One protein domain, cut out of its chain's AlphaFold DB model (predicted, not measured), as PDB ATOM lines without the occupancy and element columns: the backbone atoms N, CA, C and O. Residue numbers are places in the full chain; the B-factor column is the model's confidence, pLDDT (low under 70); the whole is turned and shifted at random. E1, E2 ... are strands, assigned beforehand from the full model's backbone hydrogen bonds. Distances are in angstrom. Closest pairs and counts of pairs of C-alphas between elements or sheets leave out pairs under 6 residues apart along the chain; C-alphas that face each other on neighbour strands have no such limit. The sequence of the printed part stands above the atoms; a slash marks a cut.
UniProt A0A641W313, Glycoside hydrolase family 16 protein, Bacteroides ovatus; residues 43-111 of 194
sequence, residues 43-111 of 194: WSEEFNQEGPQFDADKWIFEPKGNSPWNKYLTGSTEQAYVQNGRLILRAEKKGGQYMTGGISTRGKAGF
ATOM      1  N   TRP A  43      46.014 -10.814   2.272       95.38
ATOM      2  CA  TRP A  43      44.577 -11.023   2.148       95.38
ATOM      3  C   TRP A  43      44.186 -10.891   0.675       95.38
ATOM      4  O   TRP A  43      44.702 -10.010  -0.014       95.38
ATOM      5  N   SER A  44      43.278 -11.739   0.200       95.75
ATOM      6  CA  SER A  44      42.711 -11.649  -1.148       95.75
ATOM      7  C   SER A  44      41.298 -12.221  -1.208       95.75
ATOM      8  O   SER A  44      40.895 -13.051  -0.384       95.75
ATOM      9  N   GLU A  45      40.550 -11.789  -2.218       96.31
ATOM     10  CA  GLU A  45      39.287 -12.389  -2.623       96.31
ATOM     11  C   GLU A  45      39.195 -12.394  -4.150       96.31
ATOM     12  O   GLU A  45      39.215 -11.339  -4.776       96.31
ATOM     13  N   GLU A  46      39.052 -13.589  -4.721       96.62
ATOM     14  CA  GLU A  46      38.978 -13.814  -6.171       96.62
ATOM     15  C   GLU A  46      37.552 -14.174  -6.631       96.62
ATOM     16  O   GLU A  46      37.295 -14.330  -7.819       96.62
ATOM     17  N   PHE A  47      36.610 -14.319  -5.693       97.00
ATOM     18  CA  PHE A  47      35.200 -14.660  -5.896       97.00
ATOM     19  C   PHE A  47      34.981 -15.967  -6.676       97.00
ATOM     20  O   PHE A  47      34.113 -16.050  -7.547       97.00
ATOM     21  N   ASN A  48      35.772 -16.997  -6.351       93.88
ATOM     22  CA  ASN A  48      35.777 -18.302  -7.033       93.88
ATOM     23  C   ASN A  48      34.793 -19.332  -6.452       93.88
ATOM     24  O   ASN A  48      34.682 -20.435  -6.983       93.88
ATOM     25  N   GLN A  49      34.105 -19.010  -5.359       88.69
ATOM     26  CA  GLN A  49      33.110 -19.891  -4.751       88.69
ATOM     27  C   GLN A  49      31.936 -20.192  -5.691       88.69
ATOM     28  O   GLN A  49      31.532 -19.373  -6.520       88.69
ATOM     29  N   GLU A  50      31.369 -21.386  -5.529       86.00
ATOM     30  CA  GLU A  50      30.191 -21.814  -6.273       86.00
ATOM     31  C   GLU A  50      28.912 -21.156  -5.738       86.00
ATOM     32  O   GLU A  50      28.699 -21.016  -4.533       86.00
ATOM     33  N   GLY A  51      28.012 -20.809  -6.657       86.19
ATOM     34  CA  GLY A  51      26.731 -20.192  -6.330       86.19
ATOM     35  C   GLY A  51      26.808 -18.675  -6.100       86.19
ATOM     36  O   GLY A  51      27.857 -18.058  -6.260       86.19
ATOM     37  N   PRO A  52      25.669 -18.042  -5.765       89.69
ATOM     38  CA  PRO A  52      25.564 -16.586  -5.710       89.69
ATOM     39  C   PRO A  52      26.153 -15.966  -4.438       89.69
ATOM     40  O   PRO A  52      26.180 -14.744  -4.328       89.69
ATOM     41  N   GLN A  53      26.580 -16.755  -3.456       93.44
ATOM     42  CA  GLN A  53      27.045 -16.226  -2.175       93.44
ATOM     43  C   GLN A  53      28.509 -15.782  -2.268       93.44
ATOM     44  O   GLN A  53      29.323 -16.421  -2.930       93.44
ATOM     45  N   PHE A  54      28.859 -14.695  -1.585       95.31
ATOM     46  CA  PHE A  54      30.254 -14.373  -1.284       95.31
ATOM     47  C   PHE A  54      30.685 -15.026   0.034       95.31
ATOM     48  O   PHE A  54      29.844 -15.452   0.826       95.31
ATOM     49  N   ASP A  55      31.994 -15.101   0.271       95.94
ATOM     50  CA  ASP A  55      32.557 -15.640   1.510       95.94
ATOM     51  C   ASP A  55      32.115 -14.804   2.728       95.94
ATOM     52  O   ASP A  55      32.529 -13.652   2.903       95.94
ATOM     53  N   ALA A  56      31.263 -15.392   3.573       95.62
ATOM     54  CA  ALA A  56      30.699 -14.748   4.758       95.62
ATOM     55  C   ALA A  56      31.721 -14.555   5.896       95.62
ATOM     56  O   ALA A  56      31.462 -13.789   6.833       95.62
ATOM     57  N   ASP A  57      32.887 -15.203   5.828       95.75
ATOM     58  CA  ASP A  57      33.992 -14.968   6.760       95.75
ATOM     59  C   ASP A  57      34.793 -13.719   6.384       95.75
ATOM     60  O   ASP A  57      35.436 -13.114   7.241       95.75
ATOM     61  N   LYS A  58      34.685 -13.261   5.133       97.25
ATOM     62  CA  LYS A  58      35.373 -12.063   4.633       97.25
ATOM     63  C   LYS A  58      34.457 -10.862   4.449       97.25
ATOM     64  O   LYS A  58      34.891  -9.730   4.655       97.25
ATOM     65  N   TRP A  59      33.203 -11.100   4.080       98.19
ATOM     66  CA  TRP A  59      32.281 -10.057   3.653       98.19
ATOM     67  C   TRP A  59      30.934 -10.152   4.356       98.19
ATOM     68  O   TRP A  59      30.442 -11.226   4.694       98.19
ATOM     69  N   ILE A  60      30.304  -8.996   4.524       97.94
ATOM     70  CA  ILE A  60      28.906  -8.863   4.923       97.94
ATOM     71  C   ILE A  60      28.175  -7.987   3.913       97.94
ATOM     72  O   ILE A  60      28.788  -7.144   3.259       97.94
ATOM     73  N   PHE A  61      26.855  -8.135   3.823       98.31
ATOM     74  CA  PHE A  61      26.035  -7.122   3.169       98.31
ATOM     75  C   PHE A  61      26.128  -5.795   3.924       98.31
ATOM     76  O   PHE A  61      26.043  -5.763   5.155       98.31
ATOM     77  N   GLU A  62      26.251  -4.696   3.187       97.56
ATOM     78  CA  GLU A  62      26.212  -3.377   3.802       97.56
ATOM     79  C   GLU A  62      24.752  -3.008   4.150       97.56
ATOM     80  O   GLU A  62      23.863  -3.120   3.296       97.56
ATOM     81  N   PRO A  63      24.458  -2.608   5.402       95.06
ATOM     82  CA  PRO A  63      23.128  -2.227   5.832       95.06
ATOM     83  C   PRO A  63      22.616  -0.999   5.091       95.06
ATOM     84  O   PRO A  63      23.333  -0.038   4.810       95.06
ATOM     85  N   LYS A  64      21.304  -1.008   4.875       97.44
ATOM     86  CA  LYS A  64      20.562   0.166   4.440       97.44
ATOM     87  C   LYS A  64      20.682   1.288   5.470       97.44
ATOM     88  O   LYS A  64      20.531   1.058   6.668       97.44
ATOM     89  N   GLY A  65      20.884   2.506   4.982       96.56
ATOM     90  CA  GLY A  65      20.902   3.713   5.804       96.56
ATOM     91  C   GLY A  65      20.037   4.826   5.222       96.56
ATOM     92  O   GLY A  65      19.135   4.577   4.425       96.56
ATOM     93  N   ASN A  66      20.318   6.062   5.636       96.38
ATOM     94  CA  ASN A  66      19.617   7.267   5.177       96.38
ATOM     95  C   ASN A  66      20.507   8.191   4.327       96.38
ATOM     96  O   ASN A  66      20.027   9.194   3.799       96.38
ATOM     97  N   SER A  67      21.794   7.865   4.185       95.31
ATOM     98  CA  SER A  67      22.746   8.647   3.400       95.31
ATOM     99  C   SER A  67      22.531   8.416   1.900       95.31
ATOM    100  O   SER A  67      22.039   7.354   1.499       95.31
ATOM    101  N   PRO A  68      22.931   9.364   1.032       95.81
ATOM    102  CA  PRO A  68      22.791   9.212  -0.414       95.81
ATOM    103  C   PRO A  68      23.352   7.896  -0.973       95.81
ATOM    104  O   PRO A  68      22.712   7.311  -1.846       95.81
ATOM    105  N   TRP A  69      24.478   7.413  -0.432       95.88
ATOM    106  CA  TRP A  69      25.170   6.206  -0.892       95.88
ATOM    107  C   TRP A  69      24.532   4.883  -0.417       95.88
ATOM    108  O   TRP A  69      24.665   3.873  -1.101       95.88
ATOM    109  N   ASN A  70      23.800   4.863   0.711       97.19
ATOM    110  CA  ASN A  70      23.241   3.627   1.299       97.19
ATOM    111  C   ASN A  70      21.712   3.558   1.389       97.19
ATOM    112  O   ASN A  70      21.169   2.520   1.775       97.19
ATOM    113  N   LYS A  71      20.985   4.616   1.018       97.38
ATOM    114  CA  LYS A  71      19.514   4.651   1.114       97.38
ATOM    115  C   LYS A  71      18.774   3.633   0.241       97.38
ATOM    116  O   LYS A  71      17.600   3.363   0.493       97.38
ATOM    117  N   TYR A  72      19.434   3.075  -0.775       97.81
ATOM    118  CA  TYR A  72      18.859   2.072  -1.683       97.81
ATOM    119  C   TYR A  72      19.438   0.663  -1.503       97.81
ATOM    120  O   TYR A  72      19.022  -0.244  -2.223       97.81
ATOM    121  N   LEU A  73      20.344   0.456  -0.538       98.25
ATOM    122  CA  LEU A  73      20.890  -0.874  -0.269       98.25
ATOM    123  C   LEU A  73      19.785  -1.824   0.196       98.25
ATOM    124  O   LEU A  73      18.915  -1.449   0.987       98.25
ATOM    125  N   THR A  74      19.829  -3.057  -0.301       97.38
ATOM    126  CA  THR A  74      18.841  -4.094   0.035       97.38
ATOM    127  C   THR A  74      19.386  -5.170   0.964       97.38
ATOM    128  O   THR A  74      18.603  -5.815   1.654       97.38
ATOM    129  N   GLY A  75      20.705  -5.377   0.977       95.94
ATOM    130  CA  GLY A  75      21.331  -6.506   1.666       95.94
ATOM    131  C   GLY A  75      20.889  -7.868   1.124       95.94
ATOM    132  O   GLY A  75      20.766  -8.822   1.888       95.94
ATOM    133  N   SER A  76      20.585  -7.941  -0.176       95.06
ATOM    134  CA  SER A  76      20.043  -9.136  -0.821       95.06
ATOM    135  C   SER A  76      21.000  -9.731  -1.855       95.06
ATOM    136  O   SER A  76      21.750  -9.022  -2.535       95.06
ATOM    137  N   THR A  77      20.875 -11.040  -2.056       95.88
ATOM    138  CA  THR A  77      21.593 -11.796  -3.089       95.88
ATOM    139  C   THR A  77      21.061 -11.530  -4.501       95.88
ATOM    140  O   THR A  77      21.628 -12.021  -5.468       95.88
ATOM    141  N   GLU A  78      19.975 -10.762  -4.662       96.00
ATOM    142  CA  GLU A  78      19.551 -10.270  -5.982       96.00
ATOM    143  C   GLU A  78      20.412  -9.082  -6.440       96.00
ATOM    144  O   GLU A  78      20.605  -8.882  -7.642       96.00
ATOM    145  N   GLN A  79      20.945  -8.296  -5.491       97.94
ATOM    146  CA  GLN A  79      21.733  -7.100  -5.792       97.94
ATOM    147  C   GLN A  79      23.229  -7.242  -5.503       97.94
ATOM    148  O   GLN A  79      24.011  -6.521  -6.113       97.94
ATOM    149  N   ALA A  80      23.654  -8.156  -4.635       98.12
ATOM    150  CA  ALA A  80      25.066  -8.454  -4.409       98.12
ATOM    151  C   ALA A  80      25.278  -9.972  -4.396       98.12
ATOM    152  O   ALA A  80      24.828 -10.654  -3.478       98.12
ATOM    153  N   TYR A  81      25.926 -10.499  -5.434       97.94
ATOM    154  CA  TYR A  81      26.119 -11.940  -5.611       97.94
ATOM    155  C   TYR A  81      27.367 -12.263  -6.420       97.94
ATOM    156  O   TYR A  81      27.893 -11.416  -7.136       97.94
ATOM    157  N   VAL A  82      27.822 -13.507  -6.335       97.94
ATOM    158  CA  VAL A  82      28.950 -14.016  -7.111       97.94
ATOM    159  C   VAL A  82      28.473 -14.743  -8.358       97.94
ATOM    160  O   VAL A  82      27.513 -15.512  -8.337       97.94
ATOM    161  N   GLN A  83      29.116 -14.454  -9.486       95.75
ATOM    162  CA  GLN A  83      28.824 -15.094 -10.759       95.75
ATOM    163  C   GLN A  83      30.061 -15.084 -11.657       95.75
ATOM    164  O   GLN A  83      30.599 -14.024 -11.981       95.75
ATOM    165  N   ASN A  84      30.461 -16.263 -12.140       94.06
ATOM    166  CA  ASN A  84      31.570 -16.436 -13.084       94.06
ATOM    167  C   ASN A  84      32.880 -15.787 -12.588       94.06
ATOM    168  O   ASN A  84      33.441 -14.942 -13.293       94.06
ATOM    169  N   GLY A  85      33.320 -16.134 -11.369       95.44
ATOM    170  CA  GLY A  85      34.588 -15.660 -10.790       95.44
ATOM    171  C   GLY A  85      34.607 -14.173 -10.425       95.44
ATOM    172  O   GLY A  85      35.655 -13.539 -10.469       95.44
ATOM    173  N   ARG A  86      33.437 -13.558 -10.209       96.44
ATOM    174  CA  ARG A  86      33.306 -12.116  -9.959       96.44
ATOM    175  C   ARG A  86      32.191 -11.830  -8.976       96.44
ATOM    176  O   ARG A  86      31.113 -12.416  -9.070       96.44
ATOM    177  N   LEU A  87      32.414 -10.842  -8.119       98.06
ATOM    178  CA  LEU A  87      31.341 -10.151  -7.421       98.06
ATOM    179  C   LEU A  87      30.569  -9.257  -8.393       98.06
ATOM    180  O   LEU A  87      31.145  -8.428  -9.096       98.06
ATOM    181  N   ILE A  88      29.250  -9.387  -8.377       97.88
ATOM    182  CA  ILE A  88      28.320  -8.540  -9.105       97.88
ATOM    183  C   ILE A  88      27.546  -7.691  -8.101       97.88
ATOM    184  O   ILE A  88      26.754  -8.209  -7.315       97.88
ATOM    185  N   LEU A  89      27.751  -6.375  -8.170       98.12
ATOM    186  CA  LEU A  89      26.933  -5.380  -7.483       98.12
ATOM    187  C   LEU A  89      25.978  -4.754  -8.499       98.12
ATOM    188  O   LEU A  89      26.395  -4.077  -9.439       98.12
ATOM    189  N   ARG A  90      24.686  -5.018  -8.338       97.50
ATOM    190  CA  ARG A  90      23.634  -4.562  -9.241       97.50
ATOM    191  C   ARG A  90      22.905  -3.372  -8.635       97.50
ATOM    192  O   ARG A  90      22.447  -3.420  -7.497       97.50
ATOM    193  N   ALA A  91      22.757  -2.332  -9.444       97.38
ATOM    194  CA  ALA A  91      21.787  -1.273  -9.231       97.38
ATOM    195  C   ALA A  91      20.651  -1.441 -10.243       97.38
ATOM    196  O   ALA A  91      20.903  -1.599 -11.437       97.38
ATOM    197  N   GLU A  92      19.404  -1.422  -9.782       96.12
ATOM    198  CA  GLU A  92      18.239  -1.548 -10.656       96.12
ATOM    199  C   GLU A  92      17.016  -0.812 -10.106       96.12
ATOM    200  O   GLU A  92      16.968  -0.415  -8.939       96.12
ATOM    201  N   LYS A  93      16.007  -0.632 -10.965       96.38
ATOM    202  CA  LYS A  93      14.688  -0.131 -10.577       96.38
ATOM    203  C   LYS A  93      13.648  -1.229 -10.787       96.38
ATOM    204  O   LYS A  93      13.312  -1.543 -11.926       96.38
ATOM    205  N   LYS A  94      13.106  -1.779  -9.700       95.12
ATOM    206  CA  LYS A  94      12.111  -2.865  -9.707       95.12
ATOM    207  C   LYS A  94      10.823  -2.364  -9.059       95.12
ATOM    208  O   LYS A  94      10.850  -1.824  -7.957       95.12
ATOM    209  N   GLY A  95       9.695  -2.456  -9.769       94.81
ATOM    210  CA  GLY A  95       8.395  -1.999  -9.248       94.81
ATOM    211  C   GLY A  95       8.354  -0.514  -8.854       94.81
ATOM    212  O   GLY A  95       7.660  -0.141  -7.916       94.81
ATOM    213  N   GLY A  96       9.138   0.339  -9.522       96.12
ATOM    214  CA  GLY A  96       9.224   1.770  -9.209       96.12
ATOM    215  C   GLY A  96      10.248   2.144  -8.130       96.12
ATOM    216  O   GLY A  96      10.532   3.330  -7.971       96.12
ATOM    217  N   GLN A  97      10.850   1.167  -7.449       96.25
ATOM    218  CA  GLN A  97      11.816   1.381  -6.372       96.25
ATOM    219  C   GLN A  97      13.244   1.109  -6.843       96.25
ATOM    220  O   GLN A  97      13.487   0.137  -7.555       96.25
ATOM    221  N   TYR A  98      14.184   1.963  -6.436       97.50
ATOM    222  CA  TYR A  98      15.610   1.733  -6.662       97.50
ATOM    223  C   TYR A  98      16.172   0.776  -5.614       97.50
ATOM    224  O   TYR A  98      15.861   0.897  -4.428       97.50
ATOM    225  N   MET A  99      17.007  -0.149  -6.073       98.12
ATOM    226  CA  MET A  99      17.643  -1.192  -5.277       98.12
ATOM    227  C   MET A  99      19.115  -1.274  -5.672       98.12
ATOM    228  O   MET A  99      19.426  -1.282  -6.864       98.12
ATOM    229  N   THR A 100      20.015  -1.326  -4.693       98.19
ATOM    230  CA  THR A 100      21.462  -1.408  -4.922       98.19
ATOM    231  C   THR A 100      22.116  -2.491  -4.071       98.19
ATOM    232  O   THR A 100      21.642  -2.837  -2.986       98.19
ATOM    233  N   GLY A 101      23.216  -3.038  -4.589       98.06
ATOM    234  CA  GLY A 101      24.073  -3.989  -3.894       98.06
ATOM    235  C   GLY A 101      25.285  -3.302  -3.287       98.06
ATOM    236  O   GLY A 101      25.849  -2.387  -3.883       98.06
ATOM    237  N   GLY A 102      25.700  -3.777  -2.121       98.31
ATOM    238  CA  GLY A 102      26.899  -3.318  -1.438       98.31
ATOM    239  C   GLY A 102      27.325  -4.347  -0.406       98.31
ATOM    240  O   GLY A 102      26.481  -4.946   0.265       98.31
ATOM    241  N   ILE A 103      28.630  -4.557  -0.308       98.56
ATOM    242  CA  ILE A 103      29.247  -5.424   0.690       98.56
ATOM    243  C   ILE A 103      30.404  -4.682   1.348       98.56
ATOM    244  O   ILE A 103      30.962  -3.756   0.758       98.56
ATOM    245  N   SER A 104      30.782  -5.092   2.550       98.00
ATOM    246  CA  SER A 104      31.962  -4.562   3.228       98.00
ATOM    247  C   SER A 104      32.673  -5.639   4.036       98.00
ATOM    248  O   SER A 104      32.092  -6.666   4.389       98.00
ATOM    249  N   THR A 105      33.944  -5.397   4.352       97.94
ATOM    250  CA  THR A 105      34.738  -6.236   5.261       97.94
ATOM    251  C   THR A 105      34.556  -5.831   6.729       97.94
ATOM    252  O   THR A 105      35.361  -6.203   7.588       97.94
ATOM    253  N   ARG A 106      33.531  -5.029   7.060       95.06
ATOM    254  CA  ARG A 106      33.351  -4.477   8.410       95.06
ATOM    255  C   ARG A 106      33.176  -5.599   9.434       95.06
ATOM    256  O   ARG A 106      32.286  -6.434   9.313       95.06
ATOM    257  N   GLY A 107      34.021  -5.585  10.465       94.62
ATOM    258  CA  GLY A 107      34.054  -6.628  11.495       94.62
ATOM    259  C   GLY A 107      34.659  -7.960  11.029       94.62
ATOM    260  O   GLY A 107      34.582  -8.932  11.771       94.62
ATOM    261  N   LYS A 108      35.240  -8.009   9.822       95.75
ATOM    262  CA  LYS A 108      35.863  -9.197   9.224       95.75
ATOM    263  C   LYS A 108      37.345  -8.966   8.933       95.75
ATOM    264  O   LYS A 108      38.192  -9.681   9.455       95.75
ATOM    265  N   ALA A 109      37.662  -7.931   8.156       94.81
ATOM    266  CA  ALA A 109      39.031  -7.568   7.801       94.81
ATOM    267  C   ALA A 109      39.223  -6.047   7.793       94.81
ATOM    268  O   ALA A 109      38.369  -5.288   7.329       94.81
ATOM    269  N   GLY A 110      40.375  -5.615   8.305       94.12
ATOM    270  CA  GLY A 110      40.825  -4.229   8.310       94.12
ATOM    271  C   GLY A 110      42.290  -4.146   7.914       94.12
ATOM    272  O   GLY A 110      43.071  -5.042   8.225       94.12
ATOM    273  N   PHE A 111      42.657  -3.056   7.246       92.00
ATOM    274  CA  PHE A 111      44.000  -2.862   6.715       92.00
ATOM    275  C   PHE A 111      44.634  -1.630   7.348       92.00
ATOM    276  O   PHE A 111      44.011  -0.570   7.434       92.00
TER     277      PHE A 111
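What this domain is: This is residues 43 to 111 of the 194 residues of the protein "Glycoside hydrolase family 16 protein" of Bacteroides ovatus (UniProt A0A641W313). This flat model has little regular structure: two small two-stranded hairpins, E1-E2 and E3-E4, follow each other, and a long loop stretch, residues 43 to 79, makes much of the rest. The tip of E3-E4 lies at one end of the longest axis. The printed part has 69 residues, no named helix and four strands in the order E1, E2, E3, E4; both sheets are antiparallel. The class is all strand, with 14 residues in named elements. It is compact, radius of gyration of the C-alphas 12.5 A, spans 37 by 27 by 13 A.

How they stand to each other: E3, residues 91 to 94, and E4, residues 97 to 100, form an antiparallel hairpin at 154 degrees; N 92 and O 99 are 2.9 A apart, within hydrogen-bond range. E2, residues 87 to 89, runs on into E3 at 52 degrees across one residue. E2 forms an antiparallel hairpin with E1, residues 80 to 82, at 156 degrees; N 88 and O 81 are 2.7 A apart, within hydrogen-bond range. E1 and E3 are apart. Residues 60 to 61 pair antiparallel with 103 to 104.

Where its parts are: E1, 7.3 A long, begins at C-alpha 80 (25.066, -8.454, -4.409). E2 is 6.5 A and E3 9.8 A long. E4, 10.1 A, ends at C-alpha 100 (21.462, -1.408, -4.922).

The domain as a whole: The C-alphas farthest apart, Trp 43 and Gly 96, are 39.3 A apart. The printed part has no cut; the three links are tight. No printed residue is under 70 in pLDDT.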